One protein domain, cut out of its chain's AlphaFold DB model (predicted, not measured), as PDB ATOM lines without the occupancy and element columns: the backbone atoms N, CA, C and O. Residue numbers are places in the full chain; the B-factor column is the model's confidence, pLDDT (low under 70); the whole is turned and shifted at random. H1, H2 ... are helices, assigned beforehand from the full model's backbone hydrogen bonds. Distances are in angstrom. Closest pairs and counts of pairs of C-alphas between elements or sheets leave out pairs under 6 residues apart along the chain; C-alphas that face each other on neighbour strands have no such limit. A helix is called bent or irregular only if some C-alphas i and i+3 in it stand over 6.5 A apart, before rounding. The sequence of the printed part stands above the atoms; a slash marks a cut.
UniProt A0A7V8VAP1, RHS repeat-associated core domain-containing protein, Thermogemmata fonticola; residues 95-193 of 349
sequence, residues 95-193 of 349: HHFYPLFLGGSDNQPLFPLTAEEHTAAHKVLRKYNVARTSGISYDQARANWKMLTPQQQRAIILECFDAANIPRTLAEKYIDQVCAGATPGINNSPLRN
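Overview. This is residues 95 to 193 of the 349 residues of the protein "RHS repeat-associated core domain-containing protein" of Thermogemmata fonticola (UniProt A0A7V8VAP1). Three helices, H1, H3 and H4, form the main group, with H3 between H1 and H4 and their centres making a triangle; H2 is set off at one end. A long unnamed stretch, residues 95 to 114, comes near the middle in part and swings out to the rim in part, its C-alphas lying 3 to 17 A from the mean of all C-alphas, and another, residues 181 to 193, follows H4 and keeps away from the middle, at 10 to 20 A. The printed part has 99 residues with four named helices in the order H1, H2, H3, H4 and no named strand; the class is all helix, though helices hold 49 of the 99 residues. It is compact, with a radius of gyration of the C-alphas of 12.4 A, and rounded, spanning 32 by 27 by 26 A.

Along the chain. After residues 95 to 114, H1 is residues 115 to 127, 18.5 A long, from C-alpha 115 at (243.705, 238.472, 217.503). H2 is residues 138 to 146, 12.4 A. H3, residues 150 to 163, is the longest helix, 19.9 A. H4 is residues 168 to 180, 18.4 A, ending at C-alpha 180 at (237.750, 263.892, 220.432); it is irregular, with C-alphas 173 and 176 7.5 A apart.

Arrangement. H1 and H3 touch, the closest C-alphas being those of Ala 121 and Cys 160, 4.4 A apart. They run opposite ways at a shallow tilt of 34 degrees, only just short of steep. H3 and H4 form a helical hairpin and touch, closest at the C-alphas of Phe 161 and Ala 171, 6.3 A, at a steep tilt of 39 degrees. H2 is close to but not clearly touching H3, with the C-alphas of Trp 145 and Gln 153 7.5 A apart. H2 is apart from H1 and H4, and H1 is apart from H4. In H1, H2 and H3 every O i to N i+4 pair is within hydrogen-bond range; in H4, 7 of 9 are.

Size, cuts and confidence. The C-alphas farthest apart, of Gly 135 and Thr 169, are 35.0 A apart. The printed part has no cut; the links H2 to H3 and H3 to H4 are tight, H1 to H2 is short. The model's mean pLDDT over the printed part is 71.7, with residues 95 to 119, 138, 178 and 180 to 193 under 70.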
ATOM      1  N   HIS A  95     241.690 247.390 214.521       44.03
ATOM      2  CA  HIS A  95     240.698 247.714 215.531       44.03
ATOM      3  C   HIS A  95     240.727 249.205 215.831       44.03
ATOM      4  O   HIS A  95     241.767 249.763 216.177       44.03
ATOM      5  N   HIS A  96     239.572 249.855 215.727       49.81
ATOM      6  CA  HIS A  96     239.403 251.184 216.292       49.81
ATOM      7  C   HIS A  96     239.164 251.025 217.800       49.81
ATOM      8  O   HIS A  96     238.126 250.497 218.205       49.81
ATOM      9  N   PHE A  97     240.107 251.492 218.629       47.84
ATOM     10  CA  PHE A  97     239.995 251.465 220.098       47.84
ATOM     11  C   PHE A  97     238.736 252.162 220.603       47.84
ATOM     12  O   PHE A  97     238.154 251.746 221.602       47.84
ATOM     13  N   TYR A  98     238.282 253.178 219.872       49.72
ATOM     14  CA  TYR A  98     236.908 253.632 219.936       49.72
ATOM     15  C   TYR A  98     236.155 252.972 218.787       49.72
ATOM     16  O   TYR A  98     236.332 253.360 217.631       49.72
ATOM     17  N   PRO A  99     235.307 251.975 219.048       56.88
ATOM     18  CA  PRO A  99     234.593 251.348 217.964       56.88
ATOM     19  C   PRO A  99     233.781 252.411 217.227       56.88
ATOM     20  O   PRO A  99     232.990 253.120 217.847       56.88
ATOM     21  N   LEU A 100     233.937 252.523 215.907       53.88
ATOM     22  CA  LEU A 100     233.197 253.507 215.102       53.88
ATOM     23  C   LEU A 100     231.671 253.394 215.305       53.88
ATOM     24  O   LEU A 100     230.930 254.365 215.151       53.88
ATOM     25  N   PHE A 101     231.195 252.219 215.743       55.28
ATOM     26  CA  PHE A 101     229.801 251.978 216.113       55.28
ATOM     27  C   PHE A 101     229.343 252.652 217.419       55.28
ATOM     28  O   PHE A 101     228.130 252.745 217.620       55.28
ATOM     29  N   LEU A 102     230.263 253.089 218.285       53.28
ATOM     30  CA  LEU A 102     230.023 253.894 219.491       53.28
ATOM     31  C   LEU A 102     230.176 255.399 219.239       53.28
ATOM     32  O   LEU A 102     229.944 256.185 220.156       53.28
ATOM     33  N   GLY A 103     230.539 255.798 218.018       54.25
ATOM     34  CA  GLY A 103     230.784 257.192 217.656       54.25
ATOM     35  C   GLY A 103     232.227 257.584 217.837       54.25
ATOM     36  O   GLY A 103     232.500 258.532 218.555       54.25
ATOM     37  N   GLY A 104     233.134 256.821 217.226       63.31
ATOM     38  CA  GLY A 104     234.527 257.222 217.015       63.31
ATOM     39  C   GLY A 104     234.675 257.998 215.706       63.31
ATOM     40  O   GLY A 104     233.785 257.939 214.856       63.31
ATOM     41  N   SER A 105     235.765 258.749 215.548       60.78
ATOM     42  CA  SER A 105     236.106 259.368 214.255       60.78
ATOM     43  C   SER A 105     236.832 258.380 213.356       60.78
ATOM     44  O   SER A 105     237.673 257.615 213.827       60.78
ATOM     45  N   ASP A 106     236.597 258.492 212.052       57.53
ATOM     46  CA  ASP A 106     237.361 257.782 211.021       57.53
ATOM     47  C   ASP A 106     238.850 258.182 211.000       57.53
ATOM     48  O   ASP A 106     239.677 257.428 210.499       57.53
ATOM     49  N   ASN A 107     239.214 259.325 211.596       59.25
ATOM     50  CA  ASN A 107     240.595 259.821 211.685       59.25
ATOM     51  C   ASN A 107     241.343 259.339 212.941       59.25
ATOM     52  O   ASN A 107     242.391 259.885 213.291       59.25
ATOM     53  N   GLN A 108     240.795 258.370 213.673       61.03
ATOM     54  CA  GLN A 108     241.448 257.851 214.870       61.03
ATOM     55  C   GLN A 108     242.728 257.072 214.540       61.03
ATOM     56  O   GLN A 108     242.805 256.420 213.498       61.03
ATOM     57  N   PRO A 109     243.725 257.097 215.443       59.97
ATOM     58  CA  PRO A 109     244.936 256.312 215.271       59.97
ATOM     59  C   PRO A 109     244.604 254.818 215.241       59.97
ATOM     60  O   PRO A 109     243.872 254.306 216.090       59.97
ATOM     61  N   LEU A 110     245.168 254.128 214.251       62.66
ATOM     62  CA  LEU A 110     245.107 252.679 214.124       62.66
ATOM     63  C   LEU A 110     246.295 252.062 214.860       62.66
ATOM     64  O   LEU A 110     247.435 252.483 214.656       62.66
ATOM     65  N   PHE A 111     246.034 251.044 215.675       60.56
ATOM     66  CA  PHE A 111     247.082 250.261 216.321       60.56
ATOM     67  C   PHE A 111     247.049 248.832 215.776       60.56
ATOM     68  O   PHE A 111     245.967 248.244 215.704       60.56
ATOM     69  N   PRO A 112     248.203 248.267 215.389       54.44
ATOM     70  CA  PRO A 112     248.275 246.869 214.999       54.44
ATOM     71  C   PRO A 112     248.101 245.995 216.245       54.44
ATOM     72  O   PRO A 112     248.900 246.092 217.172       54.44
ATOM     73  N   LEU A 113     247.062 245.157 216.261       55.91
ATOM     74  CA  LEU A 113     246.798 244.204 217.341       55.91
ATOM     75  C   LEU A 113     246.805 242.768 216.824       55.91
ATOM     76  O   LEU A 113     246.310 242.481 215.731       55.91
ATOM     77  N   THR A 114     247.277 241.850 217.661       58.84
ATOM     78  CA  THR A 114     247.015 240.415 217.507       58.84
ATOM     79  C   THR A 114     245.529 240.098 217.726       58.84
ATOM     80  O   THR A 114     244.763 240.896 218.280       58.84
ATOM     81  N   ALA A 115     245.087 238.911 217.302       53.75
ATOM     82  CA  ALA A 115     243.705 238.472 217.503       53.75
ATOM     83  C   ALA A 115     243.348 238.347 218.998       53.75
ATOM     84  O   ALA A 115     242.208 238.616 219.400       53.75
ATOM     85  N   GLU A 116     244.325 237.969 219.820       64.88
ATOM     86  CA  GLU A 116     244.233 237.858 221.271       64.88
ATOM     87  C   GLU A 116     244.060 239.232 221.927       64.88
ATOM     88  O   GLU A 116     243.101 239.424 222.678       64.88
ATOM     89  N   GLU A 117     244.920 240.200 221.595       67.81
ATOM     90  CA  GLU A 117     244.859 241.581 222.103       67.81
ATOM     91  C   GLU A 117     243.552 242.271 221.688       67.81
ATOM     92  O   GLU A 117     242.868 242.893 222.503       67.81
ATOM     93  N   HIS A 118     243.130 242.066 220.438       67.69
ATOM     94  CA  HIS A 118     241.841 242.526 219.932       67.69
ATOM     95  C   HIS A 118     240.659 241.952 220.732       67.69
ATOM     96  O   HIS A 118     239.732 242.662 221.139       67.69
ATOM     97  N   THR A 119     240.688 240.643 220.987       69.62
ATOM     98  CA  THR A 119     239.654 239.960 221.771       69.62
ATOM     99  C   THR A 119     239.647 240.454 223.219       69.62
ATOM    100  O   THR A 119     238.569 240.605 223.805       69.62
ATOM    101  N   ALA A 120     240.817 240.728 223.798       78.94
ATOM    102  CA  ALA A 120     240.956 241.262 225.146       78.94
ATOM    103  C   ALA A 120     240.326 242.659 225.273       78.94
ATOM    104  O   ALA A 120     239.481 242.854 226.150       78.94
ATOM    105  N   ALA A 121     240.602 243.579 224.340       78.25
ATOM    106  CA  ALA A 121     239.941 244.887 224.290       78.25
ATOM    107  C   ALA A 121     238.408 244.761 224.184       78.25
ATOM    108  O   ALA A 121     237.652 245.409 224.912       78.25
ATOM    109  N   HIS A 122     237.912 243.856 223.335       77.19
ATOM    110  CA  HIS A 122     236.471 243.622 223.209       77.19
ATOM    111  C   HIS A 122     235.817 243.054 224.475       77.19
ATOM    112  O   HIS A 122     234.640 243.337 224.725       77.19
ATOM    113  N   LYS A 123     236.532 242.260 225.281       84.88
ATOM    114  CA  LYS A 123     236.017 241.764 226.569       84.88
ATOM    115  C   LYS A 123     235.766 242.910 227.549       84.88
ATOM    116  O   LYS A 123     234.739 242.883 228.225       84.88
ATOM    117  N   VAL A 124     236.629 243.928 227.565       88.50
ATOM    118  CA  VAL A 124     236.432 245.137 228.381       88.50
ATOM    119  C   VAL A 124     235.141 245.846 227.971       88.50
ATOM    120  O   VAL A 124     234.261 246.058 228.799       88.50
ATOM    121  N   LEU A 125     234.931 246.108 226.678       86.50
ATOM    122  CA  LEU A 125     233.693 246.755 226.213       86.50
ATOM    123  C   LEU A 125     232.424 245.949 226.561       86.50
ATOM    124  O   LEU A 125     231.379 246.522 226.874       86.50
ATOM    125  N   ARG A 126     232.499 244.611 226.539       84.75
ATOM    126  CA  ARG A 126     231.386 243.735 226.949       84.75
ATOM    127  C   ARG A 126     231.110 243.807 228.450       84.75
ATOM    128  O   ARG A 126     229.942 243.843 228.820       84.75
ATOM    129  N   LYS A 127     232.148 243.874 229.293       91.19
ATOM    130  CA  LYS A 127     232.032 244.048 230.755       91.19
ATOM    131  C   LYS A 127     231.218 245.296 231.114       91.19
ATOM    132  O   LYS A 127     230.453 245.263 232.070       91.19
ATOM    133  N   TYR A 128     231.334 246.357 230.317       89.50
ATOM    134  CA  TYR A 128     230.599 247.612 230.505       89.50
ATOM    135  C   TYR A 128     229.297 247.709 229.698       89.50
ATOM    136  O   TYR A 128     228.700 248.779 229.646       89.50
ATOM    137  N   ASN A 129     228.823 246.619 229.077       89.50
ATOM    138  CA  ASN A 129     227.588 246.599 228.278       89.50
ATOM    139  C   ASN A 129     227.581 247.594 227.097       89.50
ATOM    140  O   ASN A 129     226.522 248.030 226.642       89.50
ATOM    141  N   VAL A 130     228.762 247.936 226.576       84.25
ATOM    142  CA  VAL A 130     228.970 248.915 225.489       84.25
ATOM    143  C   VAL A 130     229.529 248.245 224.230       84.25
ATOM    144  O   VAL A 130     230.130 248.868 223.364       84.25
ATOM    145  N   ALA A 131     229.286 246.943 224.092       78.25
ATOM    146  CA  ALA A 131     229.544 246.172 222.885       78.25
ATOM    147  C   ALA A 131     228.346 245.280 222.565       78.25
ATOM    148  O   ALA A 131     227.588 244.888 223.452       78.25
ATOM    149  N   ARG A 132     228.209 244.910 221.287       73.00
ATOM    150  CA  ARG A 132     227.219 243.914 220.875       73.00
ATOM    151  C   ARG A 132     227.496 242.579 221.574       73.00
ATOM    152  O   ARG A 132     228.597 242.031 221.467       73.00
ATOM    153  N   THR A 133     226.462 242.027 222.197       72.38
ATOM    154  CA  THR A 133     226.420 240.659 222.739       72.38
ATOM    155  C   THR A 133     225.095 239.997 222.348       72.38
ATOM    156  O   THR A 133     224.270 240.610 221.674       72.38
ATOM    157  N   SER A 134     224.870 238.738 222.735       71.94
ATOM    158  CA  SER A 134     223.583 238.060 222.513       71.94
ATOM    159  C   SER A 134     222.405 238.774 223.191       71.94
ATOM    160  O   SER A 134     221.296 238.716 222.671       71.94
ATOM    161  N   GLY A 135     222.645 239.473 224.306       76.56
ATOM    162  CA  GLY A 135     221.630 240.231 225.048       76.56
ATOM    163  C   GLY A 135     221.623 241.740 224.786       76.56
ATOM    164  O   GLY A 135     220.754 242.433 225.302       76.56
ATOM    165  N   ILE A 136     222.579 242.272 224.013       73.94
ATOM    166  CA  ILE A 136     222.739 243.718 223.795       73.94
ATOM    167  C   ILE A 136     222.881 244.001 222.300       73.94
ATOM    168  O   ILE A 136     223.875 243.641 221.663       73.94
ATOM    169  N   SER A 137     221.877 244.682 221.743       76.00
ATOM    170  CA  SER A 137     221.894 245.151 220.356       76.00
ATOM    171  C   SER A 137     222.896 246.298 220.162       76.00
ATOM    172  O   SER A 137     223.337 246.940 221.113       76.00
ATOM    173  N   TYR A 138     223.241 246.604 218.908       68.88
ATOM    174  CA  TYR A 138     224.102 247.754 218.603       68.88
ATOM    175  C   TYR A 138     223.499 249.090 219.060       68.88
ATOM    176  O   TYR A 138     224.239 249.974 219.484       68.88
ATOM    177  N   ASP A 139     222.177 249.247 218.960       73.94
ATOM    178  CA  ASP A 139     221.483 250.454 219.418       73.94
ATOM    179  C   ASP A 139     221.516 250.563 220.943       73.94
ATOM    180  O   ASP A 139     221.796 251.636 221.471       73.94
ATOM    181  N   GLN A 140     221.339 249.441 221.645       79.00
ATOM    182  CA  GLN A 140     221.428 249.407 223.102       79.00
ATOM    183  C   GLN A 140     222.847 249.723 223.588       79.00
ATOM    184  O   GLN A 140     223.014 250.533 224.492       79.00
ATOM    185  N   ALA A 141     223.876 249.151 222.957       78.38
ATOM    186  CA  ALA A 141     225.270 249.451 223.284       78.38
ATOM    187  C   ALA A 141     225.595 250.946 223.098       78.38
ATOM    188  O   ALA A 141     226.260 251.543 223.944       78.38
ATOM    189  N   ARG A 142     225.080 251.573 222.031       78.88
ATOM    190  CA  ARG A 142     225.198 253.025 221.800       78.88
ATOM    191  C   ARG A 142     224.472 253.852 222.854       78.88
ATOM    192  O   ARG A 142     225.023 254.845 223.322       78.88
ATOM    193  N   ALA A 143     223.253 253.456 223.220       82.62
ATOM    194  CA  ALA A 143     222.479 254.130 224.254       82.62
ATOM    195  C   ALA A 143     223.200 254.072 225.609       82.62
ATOM    196  O   ALA A 143     223.370 255.107 226.247       82.62
ATOM    197  N   ASN A 144     223.709 252.893 225.984       87.25
ATOM    198  CA  ASN A 144     224.503 252.700 227.197       87.25
ATOM    199  C   ASN A 144     225.762 253.578 227.181       87.25
ATOM    200  O   ASN A 144     226.063 254.247 228.162       87.25
ATOM    201  N   TRP A 145     226.466 253.633 226.046       86.25
ATOM    202  CA  TRP A 145     227.671 254.448 225.893       86.25
ATOM    203  C   TRP A 145     227.396 255.950 226.036       86.25
ATOM    204  O   TRP A 145     228.146 256.657 226.708       86.25
ATOM    205  N   LYS A 146     226.284 256.434 225.470       85.31
ATOM    206  CA  LYS A 146     225.846 257.835 225.570       85.31
ATOM    207  C   LYS A 146     225.498 258.259 227.004       85.31
ATOM    208  O   LYS A 146     225.582 259.442 227.312       85.31
ATOM    209  N   MET A 147     225.096 257.323 227.865       87.94
ATOM    210  CA  MET A 147     224.770 257.606 229.271       87.94
ATOM    211  C   MET A 147     226.008 257.775 230.163       87.94
ATOM    212  O   MET A 147     225.879 258.264 231.283       87.94
ATOM    213  N   LEU A 148     227.192 257.377 229.695       87.31
ATOM    214  CA  LEU A 148     228.437 257.501 230.451       87.31
ATOM    215  C   LEU A 148     228.985 258.929 230.395       87.31
ATOM    216  O   LEU A 148     228.920 259.594 229.360       87.31
ATOM    217  N   THR A 149     229.595 259.380 231.491       89.38
ATOM    218  CA  THR A 149     230.322 260.654 231.501       89.38
ATOM    219  C   THR A 149     231.581 260.566 230.629       89.38
ATOM    220  O   THR A 149     232.138 259.476 230.457       89.38
ATOM    221  N   PRO A 150     232.106 261.694 230.116       84.31
ATOM    222  CA  PRO A 150     233.361 261.698 229.365       84.31
ATOM    223  C   PRO A 150     234.524 261.042 230.125       84.31
ATOM    224  O   PRO A 150     235.334 260.329 229.536       84.31
ATOM    225  N   GLN A 151     234.582 261.217 231.450       86.56
ATOM    226  CA  GLN A 151     235.591 260.587 232.303       86.56
ATOM    227  C   GLN A 151     235.426 259.062 232.358       86.56
ATOM    228  O   GLN A 151     236.421 258.342 232.294       86.56
ATOM    229  N   GLN A 152     234.189 258.562 232.442       89.38
ATOM    230  CA  GLN A 152     233.902 257.124 232.417       89.38
ATOM    231  C   GLN A 152     234.239 256.507 231.057       89.38
ATOM    232  O   GLN A 152     234.883 255.461 231.007       89.38
ATOM    233  N   GLN A 153     233.866 257.171 229.960       85.75
ATOM    234  CA  GLN A 153     234.228 256.738 228.609       85.75
ATOM    235  C   GLN A 153     235.751 256.651 228.467       85.75
ATOM    236  O   GLN A 153     236.272 255.613 228.066       85.75
ATOM    237  N   ARG A 154     236.478 257.695 228.885       86.50
ATOM    238  CA  ARG A 154     237.947 257.725 228.864       86.50
ATOM    239  C   ARG A 154     238.565 256.590 229.683       86.50
ATOM    240  O   ARG A 154     239.507 255.958 229.217       86.50
ATOM    241  N   ALA A 155     238.033 256.305 230.871       89.38
ATOM    242  CA  ALA A 155     238.519 255.221 231.724       89.38
ATOM    243  C   ALA A 155     238.342 253.838 231.074       89.38
ATOM    244  O   ALA A 155     239.275 253.040 231.084       89.38
ATOM    245  N   ILE A 156     237.186 253.577 230.451       89.38
ATOM    246  CA  ILE A 156     236.927 252.310 229.747       89.38
ATOM    247  C   ILE A 156     237.866 252.148 228.552       89.38
ATOM    248  O   ILE A 156     238.386 251.057 228.322       89.38
ATOM    249  N   ILE A 157     238.104 253.223 227.793       85.19
ATOM    250  CA  ILE A 157     239.049 253.183 226.677       85.19
ATOM    251  C   ILE A 157     240.456 252.867 227.188       85.19
ATOM    252  O   ILE A 157     241.084 251.959 226.655       85.19
ATOM    253  N   LEU A 158     240.933 253.521 228.253       87.56
ATOM    254  CA  LEU A 158     242.236 253.206 228.851       87.56
ATOM    255  C   LEU A 158     242.334 251.745 229.326       87.56
ATOM    256  O   LEU A 158     243.355 251.108 229.090       87.56
ATOM    257  N   GLU A 159     241.267 251.178 229.896       90.81
ATOM    258  CA  GLU A 159     241.227 249.748 230.242       90.81
ATOM    259  C   GLU A 159     241.311 248.849 228.992       90.81
ATOM    260  O   GLU A 159     241.927 247.787 229.036       90.81
ATOM    261  N   CYS A 160     240.758 249.276 227.848       86.19
ATOM    262  CA  CYS A 160     240.939 248.570 226.576       86.19
ATOM    263  C   CYS A 160     242.395 248.629 226.088       86.19
ATOM    264  O   CYS A 160     242.891 247.624 225.583       86.19
ATOM    265  N   PHE A 161     243.076 249.772 226.244       84.12
ATOM    266  CA  PHE A 161     244.506 249.917 225.931       84.12
ATOM    267  C   PHE A 161     245.360 248.972 226.786       84.12
ATOM    268  O   PHE A 161     246.179 248.236 226.238       84.12
ATOM    269  N   ASP A 162     245.113 248.943 228.099       88.88
ATOM    270  CA  ASP A 162     245.812 248.055 229.033       88.88
ATOM    271  C   ASP A 162     245.549 246.572 228.682       88.88
ATOM    272  O   ASP A 162     246.476 245.764 228.623       88.88
ATOM    273  N   ALA A 163     244.297 246.204 228.371       87.56
ATOM    274  CA  ALA A 163     243.927 244.835 227.996       87.56
ATOM    275  C   ALA A 163     244.511 244.386 226.645       87.56
ATOM    276  O   ALA A 163     244.775 243.199 226.457       87.56
ATOM    277  N   ALA A 164     244.710 245.319 225.712       80.62
ATOM    278  CA  ALA A 164     245.342 245.074 224.419       80.62
ATOM    279  C   ALA A 164     246.876 245.142 224.470       80.62
ATOM    280  O   ALA A 164     247.508 245.141 223.418       80.62
ATOM    281  N   ASN A 165     247.469 245.231 225.668       84.06
ATOM    282  CA  ASN A 165     248.913 245.321 225.876       84.06
ATOM    283  C   ASN A 165     249.572 246.498 225.125       84.06
ATOM    284  O   ASN A 165     250.743 246.438 224.740       84.06
ATOM    285  N   ILE A 166     248.831 247.593 224.914       78.44
ATOM    286  CA  ILE A 166     249.397 248.801 224.317       78.44
ATOM    287  C   ILE A 166     250.167 249.576 225.392       78.44
ATOM    288  O   ILE A 166     249.610 249.866 226.453       78.44
ATOM    289  N   PRO A 167     251.416 250.000 225.115       80.00
ATOM    290  CA  PRO A 167     252.175 250.850 226.019       80.00
ATOM    291  C   PRO A 167     251.388 252.083 226.467       80.00
ATOM    292  O   PRO A 167     250.874 252.852 225.648       80.00
ATOM    293  N   ARG A 168     251.365 252.325 227.780       79.44
ATOM    294  CA  ARG A 168     250.625 253.437 228.390       79.44
ATOM    295  C   ARG A 168     251.026 254.810 227.849       79.44
ATOM    296  O   ARG A 168     250.183 255.688 227.726       79.44
ATOM    297  N   THR A 169     252.277 254.959 227.424       80.75
ATOM    298  CA  THR A 169     252.788 256.161 226.751       80.75
ATOM    299  C   THR A 169     252.072 256.456 225.430       80.75
ATOM    300  O   THR A 169     251.814 257.614 225.108       80.75
ATOM    301  N   LEU A 170     251.713 255.423 224.661       76.62
ATOM    302  CA  LEU A 170     250.912 255.568 223.446       76.62
ATOM    303  C   LEU A 170     249.447 255.828 223.798       76.62
ATOM    304  O   LEU A 170     248.834 256.707 223.195       76.62
ATOM    305  N   ALA A 171     248.908 255.128 224.799       75.69
ATOM    306  CA  ALA A 171     247.549 255.369 225.275       75.69
ATOM    307  C   ALA A 171     247.363 256.840 225.680       75.69
ATOM    308  O   ALA A 171     246.476 257.509 225.169       75.69
ATOM    309  N   GLU A 172     248.253 257.389 226.507       79.88
ATOM    310  CA  GLU A 172     248.210 258.786 226.955       79.88
ATOM    311  C   GLU A 172     248.389 259.790 225.813       79.88
ATOM    312  O   GLU A 172     247.716 260.818 225.793       79.88
ATOM    313  N   LYS A 173     249.241 259.483 224.829       79.38
ATOM    314  CA  LYS A 173     249.448 260.337 223.652       79.38
ATOM    315  C   LYS A 173     248.202 260.439 222.770       79.38
ATOM    316  O   LYS A 173     247.963 261.482 222.166       79.38
ATOM    317  N   TYR A 174     247.445 259.350 222.648       75.81
ATOM    318  CA  TYR A 174     246.376 259.225 221.659       75.81
ATOM    319  C   TYR A 174     244.966 259.244 222.256       75.81
ATOM    320  O   TYR A 174     244.016 259.459 221.509       75.81
ATOM    321  N   ILE A 175     244.802 259.076 223.572       76.88
ATOM    322  CA  ILE A 175     243.493 258.979 224.238       76.88
ATOM    323  C   ILE A 175     242.588 260.172 223.931       76.88
ATOM    324  O   ILE A 175     241.407 259.985 223.655       76.88
ATOM    325  N   ASP A 176     243.135 261.385 223.895       77.31
ATOM    326  CA  ASP A 176     242.333 262.573 223.620       77.31
ATOM    327  C   ASP A 176     241.893 262.613 222.152       77.31
ATOM    328  O   ASP A 176     240.747 262.938 221.877       77.31
ATOM    329  N   GLN A 177     242.735 262.181 221.205       70.12
ATOM    330  CA  GLN A 177     242.347 262.044 219.792       70.12
ATOM    331  C   GLN A 177     241.295 260.943 219.596       70.12
ATOM    332  O   GLN A 177     240.348 261.100 218.825       70.12
ATOM    333  N   VAL A 178     241.437 259.838 220.332       66.81
ATOM    334  CA  VAL A 178     240.479 258.731 220.358       66.81
ATOM    335  C   VAL A 178     239.132 259.206 220.923       66.81
ATOM    336  O   VAL A 178     238.089 258.862 220.375       66.81
ATOM    337  N   CYS A 179     239.121 260.068 221.941       71.00
ATOM    338  CA  CYS A 179     237.898 260.615 222.532       71.00
ATOM    339  C   CYS A 179     237.341 261.876 221.830       71.00
ATOM    340  O   CYS A 179     236.169 262.187 222.019       71.00
ATOM    341  N   ALA A 180     238.128 262.596 221.022       61.91
ATOM    342  CA  ALA A 180     237.750 263.892 220.432       61.91
ATOM    343  C   ALA A 180     236.839 263.799 219.196       61.91
ATOM    344  O   ALA A 180     236.292 264.800 218.739       61.91
ATOM    345  N   GLY A 181     236.728 262.614 218.602       53.66
ATOM    346  CA  GLY A 181     236.403 262.505 217.188       53.66
ATOM    347  C   GLY A 181     234.926 262.453 216.795       53.66
ATOM    348  O   GLY A 181     234.616 262.602 215.613       53.66
ATOM    349  N   ALA A 182     234.006 262.192 217.719       57.31
ATOM    350  CA  ALA A 182     232.632 261.911 217.329       57.31
ATOM    351  C   ALA A 182     231.648 261.942 218.502       57.31
ATOM    352  O   ALA A 182     232.023 261.772 219.658       57.31
ATOM    353  N   THR A 183     230.374 262.202 218.195       67.25
ATOM    354  CA  THR A 183     229.311 262.278 219.199       67.25
ATOM    355  C   THR A 183     229.098 260.900 219.832       67.25
ATOM    356  O   THR A 183     228.677 259.977 219.120       67.25
ATOM    357  N   PRO A 184     229.326 260.738 221.149       66.25
ATOM    358  CA  PRO A 184     229.176 259.445 221.799       66.25
ATOM    359  C   PRO A 184     227.779 258.855 221.580       66.25
ATOM    360  O   PRO A 184     226.755 259.517 221.766       66.25
ATOM    361  N   GLY A 185     227.741 257.591 221.167       63.50
ATOM    362  CA  GLY A 185     226.510 256.860 220.888       63.50
ATOM    363  C   GLY A 185     225.900 257.144 219.514       63.50
ATOM    364  O   GLY A 185     224.793 256.679 219.252       63.50
ATOM    365  N   ILE A 186     226.585 257.865 218.620       64.81
ATOM    366  CA  ILE A 186     226.200 257.977 217.205       64.81
ATOM    367  C   ILE A 186     227.042 257.001 216.389       64.81
ATOM    368  O   ILE A 186     228.248 256.947 216.536       64.81
ATOM    369  N   ASN A 187     226.428 256.196 215.525       60.38
ATOM    370  CA  ASN A 187     227.207 255.318 214.654       60.38
ATOM    371  C   ASN A 187     227.872 256.135 213.539       60.38
ATOM    372  O   ASN A 187     227.173 256.566 212.623       60.38
ATOM    373  N   ASN A 188     229.195 256.257 213.590       55.53
ATOM    374  CA  ASN A 188     229.988 256.962 212.587       55.53
ATOM    375  C   ASN A 188     230.773 256.022 211.673       55.53
ATOM    376  O   ASN A 188     231.578 256.480 210.880       55.53
ATOM    377  N   SER A 189     230.514 254.711 211.737       52.56
ATOM    378  CA  SER A 189     231.165 253.766 210.834       52.56
ATOM    379  C   SER A 189     230.875 254.119 209.365       52.56
ATOM    380  O   SER A 189     229.698 254.158 208.967       52.56
ATOM    381  N   PRO A 190     231.915 254.276 208.523       43.72
ATOM    382  CA  PRO A 190     231.764 254.619 207.111       43.72
ATOM    383  C   PRO A 190     231.026 253.509 206.350       43.72
ATOM    384  O   PRO A 190     230.406 253.759 205.315       43.72
ATOM    385  N   LEU A 191     230.969 252.301 206.926       40.25
ATOM    386  CA  LEU A 191     230.234 251.138 206.425       40.25
ATOM    387  C   LEU A 191     228.707 251.327 206.389       40.25
ATOM    388  O   LEU A 191     227.999 250.476 205.848       40.25
ATOM    389  N   ARG A 192     228.166 252.427 206.934       36.34
ATOM    390  CA  ARG A 192     226.725 252.712 206.875       36.34
ATOM    391  C   ARG A 192     226.379 254.179 206.621       36.34
ATOM    392  O   ARG A 192     225.268 254.598 206.956       36.34
ATOM    393  N   ASN A 193     227.239 254.935 205.940       33.38
ATOM    394  CA  ASN A 193     226.750 256.118 205.237       33.38
ATOM    395  C   ASN A 193     225.857 255.638 204.087       33.38
ATOM    396  O   ASN A 193     226.320 255.309 202.998       33.38
TER     397      ASN A 193